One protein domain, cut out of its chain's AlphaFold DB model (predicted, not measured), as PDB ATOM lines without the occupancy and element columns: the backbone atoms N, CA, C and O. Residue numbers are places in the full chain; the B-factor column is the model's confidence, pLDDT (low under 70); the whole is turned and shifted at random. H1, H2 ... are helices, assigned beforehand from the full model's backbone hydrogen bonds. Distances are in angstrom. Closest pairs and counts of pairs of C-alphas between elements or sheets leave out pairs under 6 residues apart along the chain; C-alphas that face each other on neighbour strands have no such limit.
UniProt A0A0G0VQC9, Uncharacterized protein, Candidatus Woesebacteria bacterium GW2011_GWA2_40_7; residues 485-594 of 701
ATOM      1  N   GLY A 485      20.018   1.735 -31.354       56.47
ATOM      2  CA  GLY A 485      21.428   2.006 -31.066       56.47
ATOM      3  C   GLY A 485      21.719   2.490 -29.653       56.47
ATOM      4  O   GLY A 485      22.358   3.525 -29.486       56.47
ATOM      5  N   VAL A 486      21.289   1.739 -28.637       53.59
ATOM      6  CA  VAL A 486      21.484   2.074 -27.212       53.59
ATOM      7  C   VAL A 486      22.949   2.383 -26.862       53.59
ATOM      8  O   VAL A 486      23.221   3.314 -26.109       53.59
ATOM      9  N   GLY A 487      23.908   1.676 -27.472       63.88
ATOM     10  CA  GLY A 487      25.339   1.882 -27.219       63.88
ATOM     11  C   GLY A 487      25.950   3.140 -27.852       63.88
ATOM     12  O   GLY A 487      27.002   3.598 -27.408       63.88
ATOM     13  N   ARG A 488      25.322   3.739 -28.875       79.19
ATOM     14  CA  ARG A 488      25.964   4.810 -29.662       79.19
ATOM     15  C   ARG A 488      26.040   6.141 -28.929       79.19
ATOM     16  O   ARG A 488      27.057   6.813 -29.039       79.19
ATOM     17  N   VAL A 489      25.029   6.504 -28.139       85.88
ATOM     18  CA  VAL A 489      25.051   7.760 -27.363       85.88
ATOM     19  C   VAL A 489      26.192   7.763 -26.342       85.88
ATOM     20  O   VAL A 489      26.856   8.783 -26.186       85.88
ATOM     21  N   LEU A 490      26.466   6.626 -25.692       85.31
ATOM     22  CA  LEU A 490      27.571   6.503 -24.736       85.31
ATOM     23  C   LEU A 490      28.943   6.554 -25.423       85.31
ATOM     24  O   LEU A 490      29.823   7.256 -24.935       85.31
ATOM     25  N   MET A 491      29.107   5.897 -26.578       85.31
ATOM     26  CA  MET A 491      30.338   6.002 -27.383       85.31
ATOM     27  C   MET A 491      30.584   7.435 -27.879       85.31
ATOM     28  O   MET A 491      31.713   7.919 -27.908       85.31
ATOM     29  N   VAL A 492      29.522   8.146 -28.257       88.56
ATOM     30  CA  VAL A 492      29.616   9.559 -28.648       88.56
ATOM     31  C   VAL A 492      29.963  10.418 -27.433       88.56
ATOM     32  O   VAL A 492      30.812  11.298 -27.534       88.56
ATOM     33  N   TRP A 493      29.370  10.142 -26.268       90.50
ATOM     34  CA  TRP A 493      29.689  10.841 -25.024       90.50
ATOM     35  C   TRP A 493      31.143  10.639 -24.576       90.50
ATOM     36  O   TRP A 493      31.763  11.579 -24.078       90.50
ATOM     37  N   GLU A 494      31.709   9.449 -24.787       89.69
ATOM     38  CA  GLU A 494      33.134   9.178 -24.577       89.69
ATOM     39  C   GLU A 494      33.995  10.158 -25.386       89.69
ATOM     40  O   GLU A 494      34.821  10.872 -24.817       89.69
ATOM     41  N   ARG A 495      33.707  10.305 -26.687       88.19
ATOM     42  CA  ARG A 495      34.400  11.260 -27.567       88.19
ATOM     43  C   ARG A 495      34.144  12.719 -27.190       88.19
ATOM     44  O   ARG A 495      35.045  13.547 -27.267       88.19
ATOM     45  N   VAL A 496      32.934  13.064 -26.754       88.81
ATOM     46  CA  VAL A 496      32.631  14.412 -26.236       88.81
ATOM     47  C   VAL A 496      33.462  14.702 -24.981       88.81
ATOM     48  O   VAL A 496      34.021  15.790 -24.843       88.81
ATOM     49  N   SER A 497      33.612  13.712 -24.102       88.38
ATOM     50  CA  SER A 497      34.434  13.807 -22.893       88.38
ATOM     51  C   SER A 497      35.926  13.922 -23.221       88.38
ATOM     52  O   SER A 497      36.636  14.664 -22.537       88.38
ATOM     53  N   SER A 498      36.396  13.283 -24.302       83.75
ATOM     54  CA  SER A 498      37.751  13.474 -24.842       83.75
ATOM     55  C   SER A 498      38.066  14.942 -25.110       83.75
ATOM     56  O   SER A 498      39.142  15.414 -24.745       83.75
ATOM     57  N   PHE A 499      37.123  15.686 -25.700       78.56
ATOM     58  CA  PHE A 499      37.304  17.117 -25.965       78.56
ATOM     59  C   PHE A 499      37.344  17.958 -24.685       78.56
ATOM     60  O   PHE A 499      38.039  18.970 -24.648       78.56
ATOM     61  N   MET A 500      36.614  17.559 -23.638       80.88
ATOM     62  CA  MET A 500      36.571  18.298 -22.370       80.88
ATOM     63  C   MET A 500      37.835  18.106 -21.525       80.88
ATOM     64  O   MET A 500      38.256  19.046 -20.852       80.88
ATOM     65  N   VAL A 501      38.423  16.906 -21.540       77.25
ATOM     66  CA  VAL A 501      39.555  16.546 -20.662       77.25
ATOM     67  C   VAL A 501      40.902  16.531 -21.392       77.25
ATOM     68  O   VAL A 501      41.928  16.716 -20.748       77.25
ATOM     69  N   GLY A 502      40.915  16.385 -22.719       72.50
ATOM     70  CA  GLY A 502      42.140  16.266 -23.507       72.50
ATOM     71  C   GLY A 502      42.751  14.869 -23.396       72.50
ATOM     72  O   GLY A 502      43.615  14.613 -22.564       72.50
ATOM     73  N   GLY A 503      42.281  13.941 -24.231       77.31
ATOM     74  CA  GLY A 503      42.769  12.558 -24.276       77.31
ATOM     75  C   GLY A 503      41.671  11.570 -24.660       77.31
ATOM     76  O   GLY A 503      40.606  11.971 -25.120       77.31
ATOM     77  N   SER A 504      41.911  10.280 -24.439       81.69
ATOM     78  CA  SER A 504      40.944   9.206 -24.708       81.69
ATOM     79  C   SER A 504      40.456   8.605 -23.382       81.69
ATOM     80  O   SER A 504      41.001   7.591 -22.947       81.69
ATOM     81  N   PRO A 505      39.517   9.261 -22.667       84.38
ATOM     82  CA  PRO A 505      38.998   8.745 -21.409       84.38
ATOM     83  C   PRO A 505      38.277   7.419 -21.648       84.38
ATOM     84  O   PRO A 505      37.569   7.270 -22.636       84.38
ATOM     85  N   SER A 506      38.400   6.476 -20.712       88.38
ATOM     86  CA  SER A 506      37.562   5.276 -20.736       88.38
ATOM     87  C   SER A 506      36.082   5.647 -20.576       88.38
ATOM     88  O   SER A 506      35.749   6.671 -19.972       88.38
ATOM     89  N   VAL A 507      35.174   4.783 -21.038       88.38
ATOM     90  CA  VAL A 507      33.719   4.967 -20.866       88.38
ATOM     91  C   VAL A 507      33.347   5.229 -19.399       88.38
ATOM     92  O   VAL A 507      32.535   6.109 -19.110       88.38
ATOM     93  N   LEU A 508      33.986   4.530 -18.454       89.69
ATOM     94  CA  LEU A 508      33.766   4.734 -17.019       89.69
ATOM     95  C   LEU A 508      34.164   6.150 -16.572       89.69
ATOM     96  O   LEU A 508      33.427   6.794 -15.821       89.69
ATOM     97  N   LEU A 509      35.300   6.660 -17.055       88.00
ATOM     98  CA  LEU A 509      35.739   8.024 -16.767       88.00
ATOM     99  C   LEU A 509      34.790   9.056 -17.397       88.00
ATOM    100  O   LEU A 509      34.425  10.020 -16.730       88.00
ATOM    101  N   ALA A 510      34.318   8.828 -18.626       90.38
ATOM    102  CA  ALA A 510      33.334   9.688 -19.289       90.38
ATOM    103  C   ALA A 510      32.004   9.767 -18.512       90.38
ATOM    104  O   ALA A 510      31.464  10.858 -18.302       90.38
ATOM    105  N   ILE A 511      31.494   8.634 -18.017       91.81
ATOM    106  CA  ILE A 511      30.302   8.592 -17.149       91.81
ATOM    107  C   ILE A 511      30.571   9.328 -15.832       91.81
ATOM    108  O   ILE A 511      29.743  10.122 -15.381       91.81
ATOM    109  N   THR A 512      31.747   9.124 -15.238       91.19
ATOM    110  CA  THR A 512      32.140   9.803 -13.996       91.19
ATOM    111  C   THR A 512      32.185  11.320 -14.178       91.19
ATOM    112  O   THR A 512      31.673  12.044 -13.329       91.19
ATOM    113  N   ILE A 513      32.709  11.818 -15.306       90.44
ATOM    114  CA  ILE A 513      32.703  13.248 -15.651       90.44
ATOM    115  C   ILE A 513      31.268  13.768 -15.760       90.44
ATOM    116  O   ILE A 513      30.941  14.802 -15.173       90.44
ATOM    117  N   TYR A 514      30.390  13.042 -16.459       94.00
ATOM    118  CA  TYR A 514      28.984  13.424 -16.590       94.00
ATOM    119  C   TYR A 514      28.287  13.550 -15.233       94.00
ATOM    120  O   TYR A 514      27.619  14.558 -14.969       94.00
ATOM    121  N   LEU A 515      28.461  12.557 -14.357       95.06
ATOM    122  CA  LEU A 515      27.883  12.547 -13.015       95.06
ATOM    123  C   LEU A 515      28.498  13.631 -12.125       95.06
ATOM    124  O   LEU A 515      27.764  14.347 -11.445       95.06
ATOM    125  N   PHE A 516      29.818  13.815 -12.175       93.38
ATOM    126  CA  PHE A 516      30.519  14.849 -11.417       93.38
ATOM    127  C   PHE A 516      30.017  16.250 -11.775       93.38
ATOM    128  O   PHE A 516      29.707  17.036 -10.881       93.38
ATOM    129  N   VAL A 517      29.874  16.559 -13.067       93.75
ATOM    130  CA  VAL A 517      29.346  17.857 -13.512       93.75
ATOM    131  C   VAL A 517      27.875  18.010 -13.126       93.75
ATOM    132  O   VAL A 517      27.485  19.077 -12.653       93.75
ATOM    133  N   SER A 518      27.078  16.941 -13.241       94.81
ATOM    134  CA  SER A 518      25.672  16.932 -12.810       94.81
ATOM    135  C   SER A 518      25.549  17.305 -11.331       94.81
ATOM    136  O   SER A 518      24.896  18.291 -10.983       94.81
ATOM    137  N   VAL A 519      26.230  16.561 -10.454       95.50
ATOM    138  CA  VAL A 519      26.235  16.801  -9.003       95.50
ATOM    139  C   VAL A 519      26.819  18.178  -8.690       95.50
ATOM    140  O   VAL A 519      26.239  18.932  -7.909       95.50
ATOM    141  N   GLY A 520      27.927  18.543  -9.337       93.88
ATOM    142  CA  GLY A 520      28.603  19.823  -9.158       93.88
ATOM    143  C   GLY A 520      27.698  21.020  -9.447       93.88
ATOM    144  O   GLY A 520      27.663  21.956  -8.646       93.88
ATOM    145  N   LEU A 521      26.919  20.986 -10.535       94.88
ATOM    146  CA  LEU A 521      25.973  22.051 -10.885       94.88
ATOM    147  C   LEU A 521      24.863  22.197  -9.835       94.88
ATOM    148  O   LEU A 521      24.623  23.313  -9.367       94.88
ATOM    149  N   PHE A 522      24.230  21.099  -9.410       95.19
ATOM    150  CA  PHE A 522      23.146  21.159  -8.420       95.19
ATOM    151  C   PHE A 522      23.639  21.530  -7.017       95.19
ATOM    152  O   PHE A 522      23.042  22.393  -6.375       95.19
ATOM    153  N   VAL A 523      24.758  20.963  -6.552       94.56
ATOM    154  CA  VAL A 523      25.359  21.324  -5.253       94.56
ATOM    155  C   VAL A 523      25.817  22.781  -5.250       94.56
ATOM    156  O   VAL A 523      25.644  23.496  -4.264       94.56
ATOM    157  N   THR A 524      26.378  23.268  -6.357       92.00
ATOM    158  CA  THR A 524      26.736  24.686  -6.465       92.00
ATOM    159  C   THR A 524      25.486  25.561  -6.434       92.00
ATOM    160  O   THR A 524      25.472  26.568  -5.726       92.00
ATOM    161  N   ALA A 525      24.413  25.164  -7.127       92.56
ATOM    162  CA  ALA A 525      23.146  25.888  -7.116       92.56
ATOM    163  C   ALA A 525      22.557  26.007  -5.699       92.56
ATOM    164  O   ALA A 525      22.122  27.096  -5.322       92.56
ATOM    165  N   THR A 526      22.590  24.947  -4.880       92.44
ATOM    166  CA  THR A 526      22.077  25.004  -3.494       92.44
ATOM    167  C   THR A 526      22.891  25.929  -2.589       92.44
ATOM    168  O   THR A 526      22.336  26.506  -1.655       92.44
ATOM    169  N   ARG A 527      24.178  26.142  -2.891       92.00
ATOM    170  CA  ARG A 527      25.068  27.052  -2.147       92.00
ATOM    171  C   ARG A 527      24.950  28.522  -2.562       92.00
ATOM    172  O   ARG A 527      25.438  29.396  -1.843       92.00
ATOM    173  N   ILE A 528      24.320  28.829  -3.698       91.88
ATOM    174  CA  ILE A 528      24.113  30.216  -4.134       91.88
ATOM    175  C   ILE A 528      22.976  30.867  -3.334       91.88
ATOM    176  O   ILE A 528      21.833  30.408  -3.351       91.88
ATOM    177  N   LYS A 529      23.295  31.988  -2.668       92.38
ATOM    178  CA  LYS A 529      22.335  32.785  -1.881       92.38
ATOM    179  C   LYS A 529      21.320  33.531  -2.751       92.38
ATOM    180  O   LYS A 529      20.158  33.639  -2.377       92.38
ATOM    181  N   ASP A 530      21.749  34.054  -3.900       94.56
ATOM    182  CA  ASP A 530      20.870  34.781  -4.817       94.56
ATOM    183  C   ASP A 530      19.894  33.812  -5.508       94.56
ATOM    184  O   ASP A 530      20.292  32.927  -6.268       94.56
ATOM    185  N   ILE A 531      18.596  33.982  -5.236       92.56
ATOM    186  CA  ILE A 531      17.529  33.106  -5.742       92.56
ATOM    187  C   ILE A 531      17.501  33.030  -7.274       92.56
ATOM    188  O   ILE A 531      17.225  31.965  -7.832       92.56
ATOM    189  N   VAL A 532      17.795  34.139  -7.957       93.81
ATOM    190  CA  VAL A 532      17.756  34.233  -9.419       93.81
ATOM    191  C   VAL A 532      18.910  33.428 -10.009       93.81
ATOM    192  O   VAL A 532      18.689  32.566 -10.858       93.81
ATOM    193  N   GLN A 533      20.132  33.653  -9.524       93.06
ATOM    194  CA  GLN A 533      21.329  32.918  -9.938       93.06
ATOM    195  C   GLN A 533      21.203  31.423  -9.640       93.06
ATOM    196  O   GLN A 533      21.522  30.601 -10.499       93.06
ATOM    197  N   ARG A 534      20.673  31.064  -8.463       94.44
ATOM    198  CA  ARG A 534      20.383  29.673  -8.102       94.44
ATOM    199  C   ARG A 534      19.475  29.014  -9.134       94.44
ATOM    200  O   ARG A 534      19.796  27.942  -9.630       94.44
ATOM    201  N   ARG A 535      18.364  29.661  -9.496       93.75
ATOM    202  CA  ARG A 535      17.414  29.134 -10.490       93.75
ATOM    203  C   ARG A 535      18.023  29.004 -11.885       93.75
ATOM    204  O   ARG A 535      17.758  28.016 -12.557       93.75
ATOM    205  N   VAL A 536      18.864  29.954 -12.298       94.94
ATOM    206  CA  VAL A 536      19.609  29.860 -13.565       94.94
ATOM    207  C   VAL A 536      20.549  28.648 -13.560       94.94
ATOM    208  O   VAL A 536      20.559  27.897 -14.532       94.94
ATOM    209  N   LEU A 537      21.283  28.409 -12.467       94.25
ATOM    210  CA  LEU A 537      22.135  27.221 -12.335       94.25
ATOM    211  C   LEU A 537      21.334  25.916 -12.315       94.25
ATOM    212  O   LEU A 537      21.763  24.946 -12.930       94.25
ATOM    213  N   PHE A 538      20.166  25.895 -11.667       94.81
ATOM    214  CA  PHE A 538      19.253  24.752 -11.745       94.81
ATOM    215  C   PHE A 538      18.834  24.473 -13.192       94.81
ATOM    216  O   PHE A 538      18.909  23.328 -13.616       94.81
ATOM    217  N   GLY A 539      18.472  25.506 -13.963       95.44
ATOM    218  CA  GLY A 539      18.157  25.359 -15.388       95.44
ATOM    219  C   GLY A 539      19.325  24.781 -16.194       95.44
ATOM    220  O   GLY A 539      19.128  23.869 -16.991       95.44
ATOM    221  N   LEU A 540      20.555  25.242 -15.938       96.00
ATOM    222  CA  LEU A 540      21.765  24.698 -16.566       96.00
ATOM    223  C   LEU A 540      22.018  23.230 -16.190       96.00
ATOM    224  O   LEU A 540      22.358  22.429 -17.060       96.00
ATOM    225  N   GLY A 541      21.812  22.868 -14.920       96.12
ATOM    226  CA  GLY A 541      21.867  21.480 -14.456       96.12
ATOM    227  C   GLY A 541      20.800  20.604 -15.114       96.12
ATOM    228  O   GLY A 541      21.098  19.486 -15.528       96.12
ATOM    229  N   SER A 542      19.580  21.124 -15.289       95.31
ATOM    230  CA  SER A 542      18.500  20.436 -16.006       95.31
ATOM    231  C   SER A 542      18.845  20.197 -17.473       95.31
ATOM    232  O   SER A 542      18.590  19.103 -17.965       95.31
ATOM    233  N   VAL A 543      19.455  21.172 -18.163       95.75
ATOM    234  CA  VAL A 543      19.964  20.972 -19.532       95.75
ATOM    235  C   VAL A 543      20.999  19.851 -19.544       95.75
ATOM    236  O   VAL A 543      20.834  18.898 -20.298       95.75
ATOM    237  N   TRP A 544      22.016  19.913 -18.677       95.62
ATOM    238  CA  TRP A 544      23.070  18.894 -18.615       95.62
ATOM    239  C   TRP A 544      22.506  17.482 -18.412       95.62
ATOM    240  O   TRP A 544      22.770  16.600 -19.225       95.62
ATOM    241  N   VAL A 545      21.666  17.288 -17.388       95.56
ATOM    242  CA  VAL A 545      21.122  15.967 -17.029       95.56
ATOM    243  C   VAL A 545      20.122  15.428 -18.049       95.56
ATOM    244  O   VAL A 545      20.067  14.222 -18.280       95.56
ATOM    245  N   ALA A 546      19.317  16.293 -18.665       94.69
ATOM    246  CA  ALA A 546      18.328  15.858 -19.646       94.69
ATOM    247  C   ALA A 546      18.948  15.535 -21.013       94.69
ATOM    248  O   ALA A 546      18.328  14.832 -21.805       94.69
ATOM    249  N   SER A 547      20.161  16.013 -21.301       91.44
ATOM    250  CA  SER A 547      20.760  15.916 -22.636       91.44
ATOM    251  C   SER A 547      20.970  14.475 -23.101       91.44
ATOM    252  O   SER A 547      20.451  14.110 -24.156       91.44
ATOM    253  N   LEU A 548      21.674  13.633 -22.330       90.00
ATOM    254  CA  LEU A 548      21.917  12.237 -22.728       90.00
ATOM    255  C   LEU A 548      20.606  11.436 -22.884       90.00
ATOM    256  O   LEU A 548      20.431  10.827 -23.942       90.00
ATOM    257  N   PRO A 549      19.651  11.471 -21.926       89.44
ATOM    258  CA  PRO A 549      18.358  10.801 -22.091       89.44
ATOM    259  C   PRO A 549      17.557  11.302 -23.296       89.44
ATOM    260  O   PRO A 549      16.979  10.502 -24.027       89.44
ATOM    261  N   LEU A 550      17.525  12.613 -23.547       88.75
ATOM    262  CA  LEU A 550      16.779  13.155 -24.684       88.75
ATOM    263  C   LEU A 550      17.410  12.757 -26.021       88.75
ATOM    264  O   LEU A 550      16.680  12.414 -26.948       88.75
ATOM    265  N   PHE A 551      18.743  12.755 -26.140       86.25
ATOM    266  CA  PHE A 551      19.408  12.244 -27.343       86.25
ATOM    267  C   PHE A 551      19.132  10.759 -27.554       86.25
ATOM    268  O   PHE A 551      18.887  10.344 -28.687       86.25
ATOM    269  N   TYR A 552      19.128   9.983 -26.470       83.56
ATOM    270  CA  TYR A 552      18.771   8.571 -26.493       83.56
ATOM    271  C   TYR A 552      17.344   8.341 -27.007       83.56
ATOM    272  O   TYR A 552      17.140   7.476 -27.850       83.56
ATOM    273  N   ILE A 553      16.372   9.146 -26.570       81.62
ATOM    274  CA  ILE A 553      14.966   8.994 -26.972       81.62
ATOM    275  C   ILE A 553      14.719   9.514 -28.400       81.62
ATOM    276  O   ILE A 553      14.008   8.870 -29.169       81.62
ATOM    277  N   LEU A 554      15.286  10.672 -28.764       79.19
ATOM    278  CA  LEU A 554      14.880  11.426 -29.960       79.19
ATOM    279  C   LEU A 554      15.766  11.208 -31.197       79.19
ATOM    280  O   LEU A 554      15.258  11.281 -32.313       79.19
ATOM    281  N   ILE A 555      17.078  10.993 -31.031       76.38
ATOM    282  CA  ILE A 555      18.047  10.959 -32.150       76.38
ATOM    283  C   ILE A 555      18.832   9.645 -32.221       76.38
ATOM    284  O   ILE A 555      19.282   9.306 -33.308       76.38
ATOM    285  N   LYS A 556      18.988   8.901 -31.116       73.31
ATOM    286  CA  LYS A 556      19.630   7.572 -30.951       73.31
ATOM    287  C   LYS A 556      21.084   7.408 -31.450       73.31
ATOM    288  O   LYS A 556      21.830   6.627 -30.875       73.31
ATOM    289  N   SER A 557      21.524   8.126 -32.485       74.19
ATOM    290  CA  SER A 557      22.870   8.126 -33.081       74.19
ATOM    291  C   SER A 557      23.349   9.558 -33.409       74.19
ATOM    292  O   SER A 557      23.565   9.875 -34.580       74.19
ATOM    293  N   PRO A 558      23.479  10.460 -32.417       79.44
ATOM    294  CA  PRO A 558      23.977  11.816 -32.657       79.44
ATOM    295  C   PRO A 558      25.478  11.825 -32.978       79.44
ATOM    296  O   PRO A 558      26.225  10.992 -32.477       79.44
ATOM    297  N   SER A 559      25.941  12.808 -33.749       82.44
ATOM    298  CA  SER A 559      27.376  13.119 -33.847       82.44
ATOM    299  C   SER A 559      27.849  13.929 -32.634       82.44
ATOM    300  O   SER A 559      27.063  14.623 -31.989       82.44
ATOM    301  N   GLU A 560      29.148  13.908 -32.353       83.38
ATOM    302  CA  GLU A 560      29.781  14.529 -31.182       83.38
ATOM    303  C   GLU A 560      29.481  16.031 -31.088       83.38
ATOM    304  O   GLU A 560      29.179  16.552 -30.013       83.38
ATOM    305  N   TYR A 561      29.485  16.734 -32.224       81.31
ATOM    306  CA  TYR A 561      29.268  18.181 -32.264       81.31
ATOM    307  C   TYR A 561      27.871  18.613 -31.795       81.31
ATOM    308  O   TYR A 561      27.703  19.771 -31.403       81.31
ATOM    309  N   TYR A 562      26.880  17.710 -31.787       84.38
ATOM    310  CA  TYR A 562      25.550  17.993 -31.242       84.38
ATOM    311  C   TYR A 562      25.573  18.231 -29.731       84.38
ATOM    312  O   TYR A 562      24.626  18.810 -29.215       84.38
ATOM    313  N   PHE A 563      26.633  17.830 -29.023       87.88
ATOM    314  CA  PHE A 563      26.791  18.055 -27.585       87.88
ATOM    315  C   PHE A 563      27.551  19.341 -27.250       87.88
ATOM    316  O   PHE A 563      27.693  19.679 -26.076       87.88
ATOM    317  N   ASN A 564      28.014  20.107 -28.244       83.69
ATOM    318  CA  ASN A 564      28.851  21.287 -28.005       83.69
ATOM    319  C   ASN A 564      28.165  22.365 -27.146       83.69
ATOM    320  O   ASN A 564      28.851  23.136 -26.476       83.69
ATOM    321  N   TYR A 565      26.827  22.418 -27.105       87.12
ATOM    322  CA  TYR A 565      26.108  23.333 -26.207       87.12
ATOM    323  C   TYR A 565      26.343  23.028 -24.717       87.12
ATOM    324  O   TYR A 565      26.235  23.936 -23.893       87.12
ATOM    325  N   LEU A 566      26.721  21.792 -24.361       90.56
ATOM    326  CA  LEU A 566      27.055  21.391 -22.992       90.56
ATOM    327  C   LEU A 566      28.370  21.993 -22.488       90.56
ATOM    328  O   LEU A 566      28.577  22.091 -21.279       90.56
ATOM    329  N   LEU A 567      29.227  22.493 -23.380       86.25
ATOM    330  CA  LEU A 567      30.413  23.241 -22.966       86.25
ATOM    331  C   LEU A 567      30.043  24.477 -22.132       86.25
ATOM    332  O   LEU A 567      30.802  24.854 -21.246       86.25
ATOM    333  N   VAL A 568      28.865  25.080 -22.348       88.50
ATOM    334  CA  VAL A 568      28.397  26.239 -21.569       88.50
ATOM    335  C   VAL A 568      28.193  25.886 -20.083       88.50
ATOM    336  O   VAL A 568      28.884  26.478 -19.251       88.50
ATOM    337  N   PRO A 569      27.309  24.941 -19.697       91.88
ATOM    338  CA  PRO A 569      27.168  24.530 -18.299       91.88
ATOM    339  C   PRO A 569      28.467  23.967 -17.701       91.88
ATOM    340  O   PRO A 569      28.778  24.292 -16.554       91.88
ATOM    341  N   PHE A 570      29.260  23.210 -18.472       90.62
ATOM    342  CA  PHE A 570      30.572  22.728 -18.025       90.62
ATOM    343  C   PHE A 570      31.498  23.885 -17.627       90.62
ATOM    344  O   PHE A 570      32.009  23.929 -16.508       90.62
ATOM    345  N   LEU A 571      31.661  24.880 -18.501       86.94
ATOM    346  CA  LEU A 571      32.582  25.992 -18.268       86.94
ATOM    347  C   LEU A 571      32.072  26.970 -17.211       86.94
ATOM    348  O   LEU A 571      32.885  27.555 -16.493       86.94
ATOM    349  N   VAL A 572      30.753  27.099 -17.031       89.62
ATOM    350  CA  VAL A 572      30.177  27.811 -15.880       89.62
ATOM    351  C   VAL A 572      30.577  27.131 -14.568       89.62
ATOM    352  O   VAL A 572      31.035  27.820 -13.656       89.62
ATOM    353  N   LEU A 573      30.472  25.798 -14.473       91.00
ATOM    354  CA  LEU A 573      30.892  25.060 -13.277       91.00
ATOM    355  C   LEU A 573      32.395  25.228 -13.014       91.00
ATOM    356  O   LEU A 573      32.778  25.628 -11.915       91.00
ATOM    357  N   ILE A 574      33.236  24.996 -14.029       87.06
ATOM    358  CA  ILE A 574      34.694  25.167 -13.923       87.06
ATOM    359  C   ILE A 574      35.046  26.592 -13.480       87.06
ATOM    360  O   ILE A 574      35.865  26.771 -12.581       87.06
ATOM    361  N   SER A 575      34.378  27.612 -14.023       83.62
ATOM    362  CA  SER A 575      34.605  29.013 -13.637       83.62
ATOM    363  C   SER A 575      34.301  29.273 -12.158       83.62
ATOM    364  O   SER A 575      35.037  30.003 -11.490       83.62
ATOM    365  N   ILE A 576      33.237  28.668 -11.619       87.38
ATOM    366  CA  ILE A 576      32.885  28.792 -10.198       87.38
ATOM    367  C   ILE A 576      33.912  28.067  -9.316       87.38
ATOM    368  O   ILE A 576      34.309  28.607  -8.281       87.38
ATOM    369  N   LEU A 577      34.381  26.886  -9.729       84.94
ATOM    370  CA  LEU A 577      35.417  26.139  -9.009       84.94
ATOM    371  C   LEU A 577      36.751  26.899  -8.992       84.94
ATOM    372  O   LEU A 577      37.325  27.109  -7.922       84.94
ATOM    373  N   LEU A 578      37.203  27.400 -10.146       80.12
ATOM    374  CA  LEU A 578      38.443  28.172 -10.275       80.12
ATOM    375  C   LEU A 578      38.415  29.460  -9.446       80.12
ATOM    376  O   LEU A 578      39.425  29.823  -8.840       80.12
ATOM    377  N   LYS A 579      37.254  30.125  -9.353       80.25
ATOM    378  CA  LYS A 579      37.075  31.311  -8.500       80.25
ATOM    379  C   LYS A 579      37.445  31.029  -7.038       80.25
ATOM    380  O   LYS A 579      38.008  31.903  -6.375       80.25
ATOM    381  N   ASN A 580      37.166  29.825  -6.540       76.19
ATOM    382  CA  ASN A 580      37.450  29.452  -5.155       76.19
ATOM    383  C   ASN A 580      38.941  29.149  -4.907       76.19
ATOM    384  O   ASN A 580      39.391  29.231  -3.766       76.19
ATOM    385  N   LEU A 581      39.729  28.892  -5.959       69.75
ATOM    386  CA  LEU A 581      41.164  28.576  -5.876       69.75
ATOM    387  C   LEU A 581      42.082  29.821  -5.847       69.75
ATOM    388  O   LEU A 581      43.308  29.691  -5.799       69.75
ATOM    389  N   LYS A 582      41.524  31.042  -5.852       73.00
ATOM    390  CA  LYS A 582      42.263  32.325  -5.794       73.00
ATOM    391  C   LYS A 582      43.457  32.351  -6.778       73.00
ATOM    392  O   LYS A 582      43.272  32.126  -7.970       73.00
ATOM    393  N   ARG A 583      44.685  32.623  -6.300       63.88
ATOM    394  CA  ARG A 583      45.909  32.708  -7.127       63.88
ATOM    395  C   ARG A 583      46.269  31.393  -7.830       63.88
ATOM    396  O   ARG A 583      46.796  31.430  -8.934       63.88
ATOM    397  N   PHE A 584      45.933  30.252  -7.228       65.00
ATOM    398  CA  PHE A 584      46.166  28.936  -7.825       65.00
ATOM    399  C   PHE A 584      45.185  28.643  -8.965       65.00
ATOM    400  O   PHE A 584      45.553  27.975  -9.921       65.00
ATOM    401  N   GLY A 585      43.974  29.213  -8.918       64.69
ATOM    402  CA  GLY A 585      43.003  29.120 -10.011       64.69
ATOM    403  C   GLY A 585      43.478  29.813 -11.290       64.69
ATOM    404  O   GLY A 585      43.292  29.279 -12.378       64.69
ATOM    405  N   LEU A 586      44.153  30.964 -11.166       63.62
ATOM    406  CA  LEU A 586      44.758  31.648 -12.315       63.62
ATOM    407  C   LEU A 586      45.914  30.835 -12.913       63.62
ATOM    408  O   LEU A 586      45.993  30.697 -14.129       63.62
ATOM    409  N   PHE A 587      46.782  30.272 -12.067       66.56
ATOM    410  CA  PHE A 587      47.878  29.411 -12.517       66.56
ATOM    411  C   PHE A 587      47.360  28.151 -13.227       66.56
ATOM    412  O   PHE A 587      47.810  27.834 -14.325       66.56
ATOM    413  N   ALA A 588      46.349  27.489 -12.657       68.69
ATOM    414  CA  ALA A 588      45.689  26.343 -13.275       68.69
ATOM    415  C   ALA A 588      45.044  26.705 -14.623       68.69
ATOM    416  O   ALA A 588      45.205  25.969 -15.590       68.69
ATOM    417  N   LEU A 589      44.374  27.859 -14.720       67.19
ATOM    418  CA  LEU A 589      43.795  28.338 -15.978       67.19
ATOM    419  C   LEU A 589      44.867  28.541 -17.059       67.19
ATOM    420  O   LEU A 589      44.663  28.127 -18.196       67.19
ATOM    421  N   ILE A 590      46.009  29.141 -16.708       66.62
ATOM    422  CA  ILE A 590      47.127  29.343 -17.641       66.62
ATOM    423  C   ILE A 590      47.687  27.997 -18.112       66.62
ATOM    424  O   ILE A 590      47.892  27.822 -19.310       66.62
ATOM    425  N   LEU A 591      47.881  27.031 -17.208       72.38
ATOM    426  CA  LEU A 591      48.335  25.685 -17.572       72.38
ATOM    427  C   LEU A 591      47.345  24.969 -18.495       72.38
ATOM    428  O   LEU A 591      47.763  24.376 -19.484       72.38
ATOM    429  N   ILE A 592      46.044  25.073 -18.215       73.06
ATOM    430  CA  ILE A 592      44.983  24.532 -19.072       73.06
ATOM    431  C   ILE A 592      45.054  25.175 -20.464       73.06
ATOM    432  O   ILE A 592      45.059  24.469 -21.470       73.06
ATOM    433  N   MET A 593      45.162  26.505 -20.543       70.69
ATOM    434  CA  MET A 593      45.272  27.217 -21.820       70.69
ATOM    435  C   MET A 593      46.532  26.829 -22.598       70.69
ATOM    436  O   MET A 593      46.456  26.655 -23.812       70.69
ATOM    437  N   LEU A 594      47.674  26.673 -21.919       72.88
ATOM    438  CA  LEU A 594      48.922  26.220 -22.537       72.88
ATOM    439  C   LEU A 594      48.791  24.793 -23.065       72.88
ATOM    440  O   LEU A 594      49.131  24.546 -24.218       72.88
TER     441      LEU A 594
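Overview. This is residues 485 to 594 of the 701 residues of an uncharacterized protein of Candidatus Woesebacteria bacterium GW2011_GWA2_40_7 (UniProt A0A0G0VQC9). Three long helices, H2, H3 and H4, pack into a core with their centres in a triangle, and H1 lies across one end of it, by the beginning of H2, the end of H3 and the beginning of H4. At the far end of H4 the chain folds back into H5, which meets H4 alone and makes a side arm; residues 579 to 584 stick out at this turn. The printed part has 110 residues with five named helices, H1 to H5 in that order, no named strand, and the class all helix. It is compact, with a radius of gyration of the C-alphas of 14.9 A and spans of 44 by 35 by 21 A.

Arrangement. H1, residues 486 to 501, touches H2, residues 507 to 527, with residues 490 to 497 alone; the closest C-alphas, of Glu 494 and Ala 510, are 5.3 A apart. They run the same way at a steep tilt of 69 degrees, only just short of about perpendicular. H2 and H3, residues 531 to 554, form a hairpin, opposite ways at a shallow tilt of 26 degrees; their closest C-alphas, of Ala 525 and Arg 534, are 4.8 A apart. H4, residues 560 to 580, is the hub, touching four helices. It forms a hairpin with H3 at a shallow tilt of 29 degrees, the closest C-alphas, of Leu 540 and Pro 569, being 5.7 A apart. It touches H2 at a steep tilt of 51 degrees, the closest C-alphas, of Leu 521 and Leu 573, being 6.2 A apart. H1, H3 and H4 form an up and down bundle, each running against the one before it. H4 and H5, residues 582 to 594, form a hairpin at a shallow tilt of 31 degrees, closest at the C-alphas of Leu 578 and Gly 585, 4.7 A. H5 is apart from H1, H2 and H3. Every O i to N i+4 pair is within hydrogen-bond range in H2; the counts are 11 of 12 in H1, 18 of 20 in H3, 10 of 17 in H4 and 8 of 9 in H5.

Along the chain. H1 begins at C-alpha 486 (21.484, 2.074, -27.212) and is 24.1 A long; H2 is 30.2 A, H3 32.6 A and H4 31.0 A. H3 has a kink of 44 degrees near residue 548, and H4 one of 43 degrees near residue 567. H5, 19.0 A, ends at C-alpha 594 (48.922, 26.220, -22.537).

Size, cuts and confidence. The C-alphas farthest apart, of Gly 485 and Arg 583, are 46.0 A apart. The printed part has no cut, and its four links are tight. The mean pLDDT of the printed part is 84.9; residues 485 to 487, 581 and 583 to 590 are under 70.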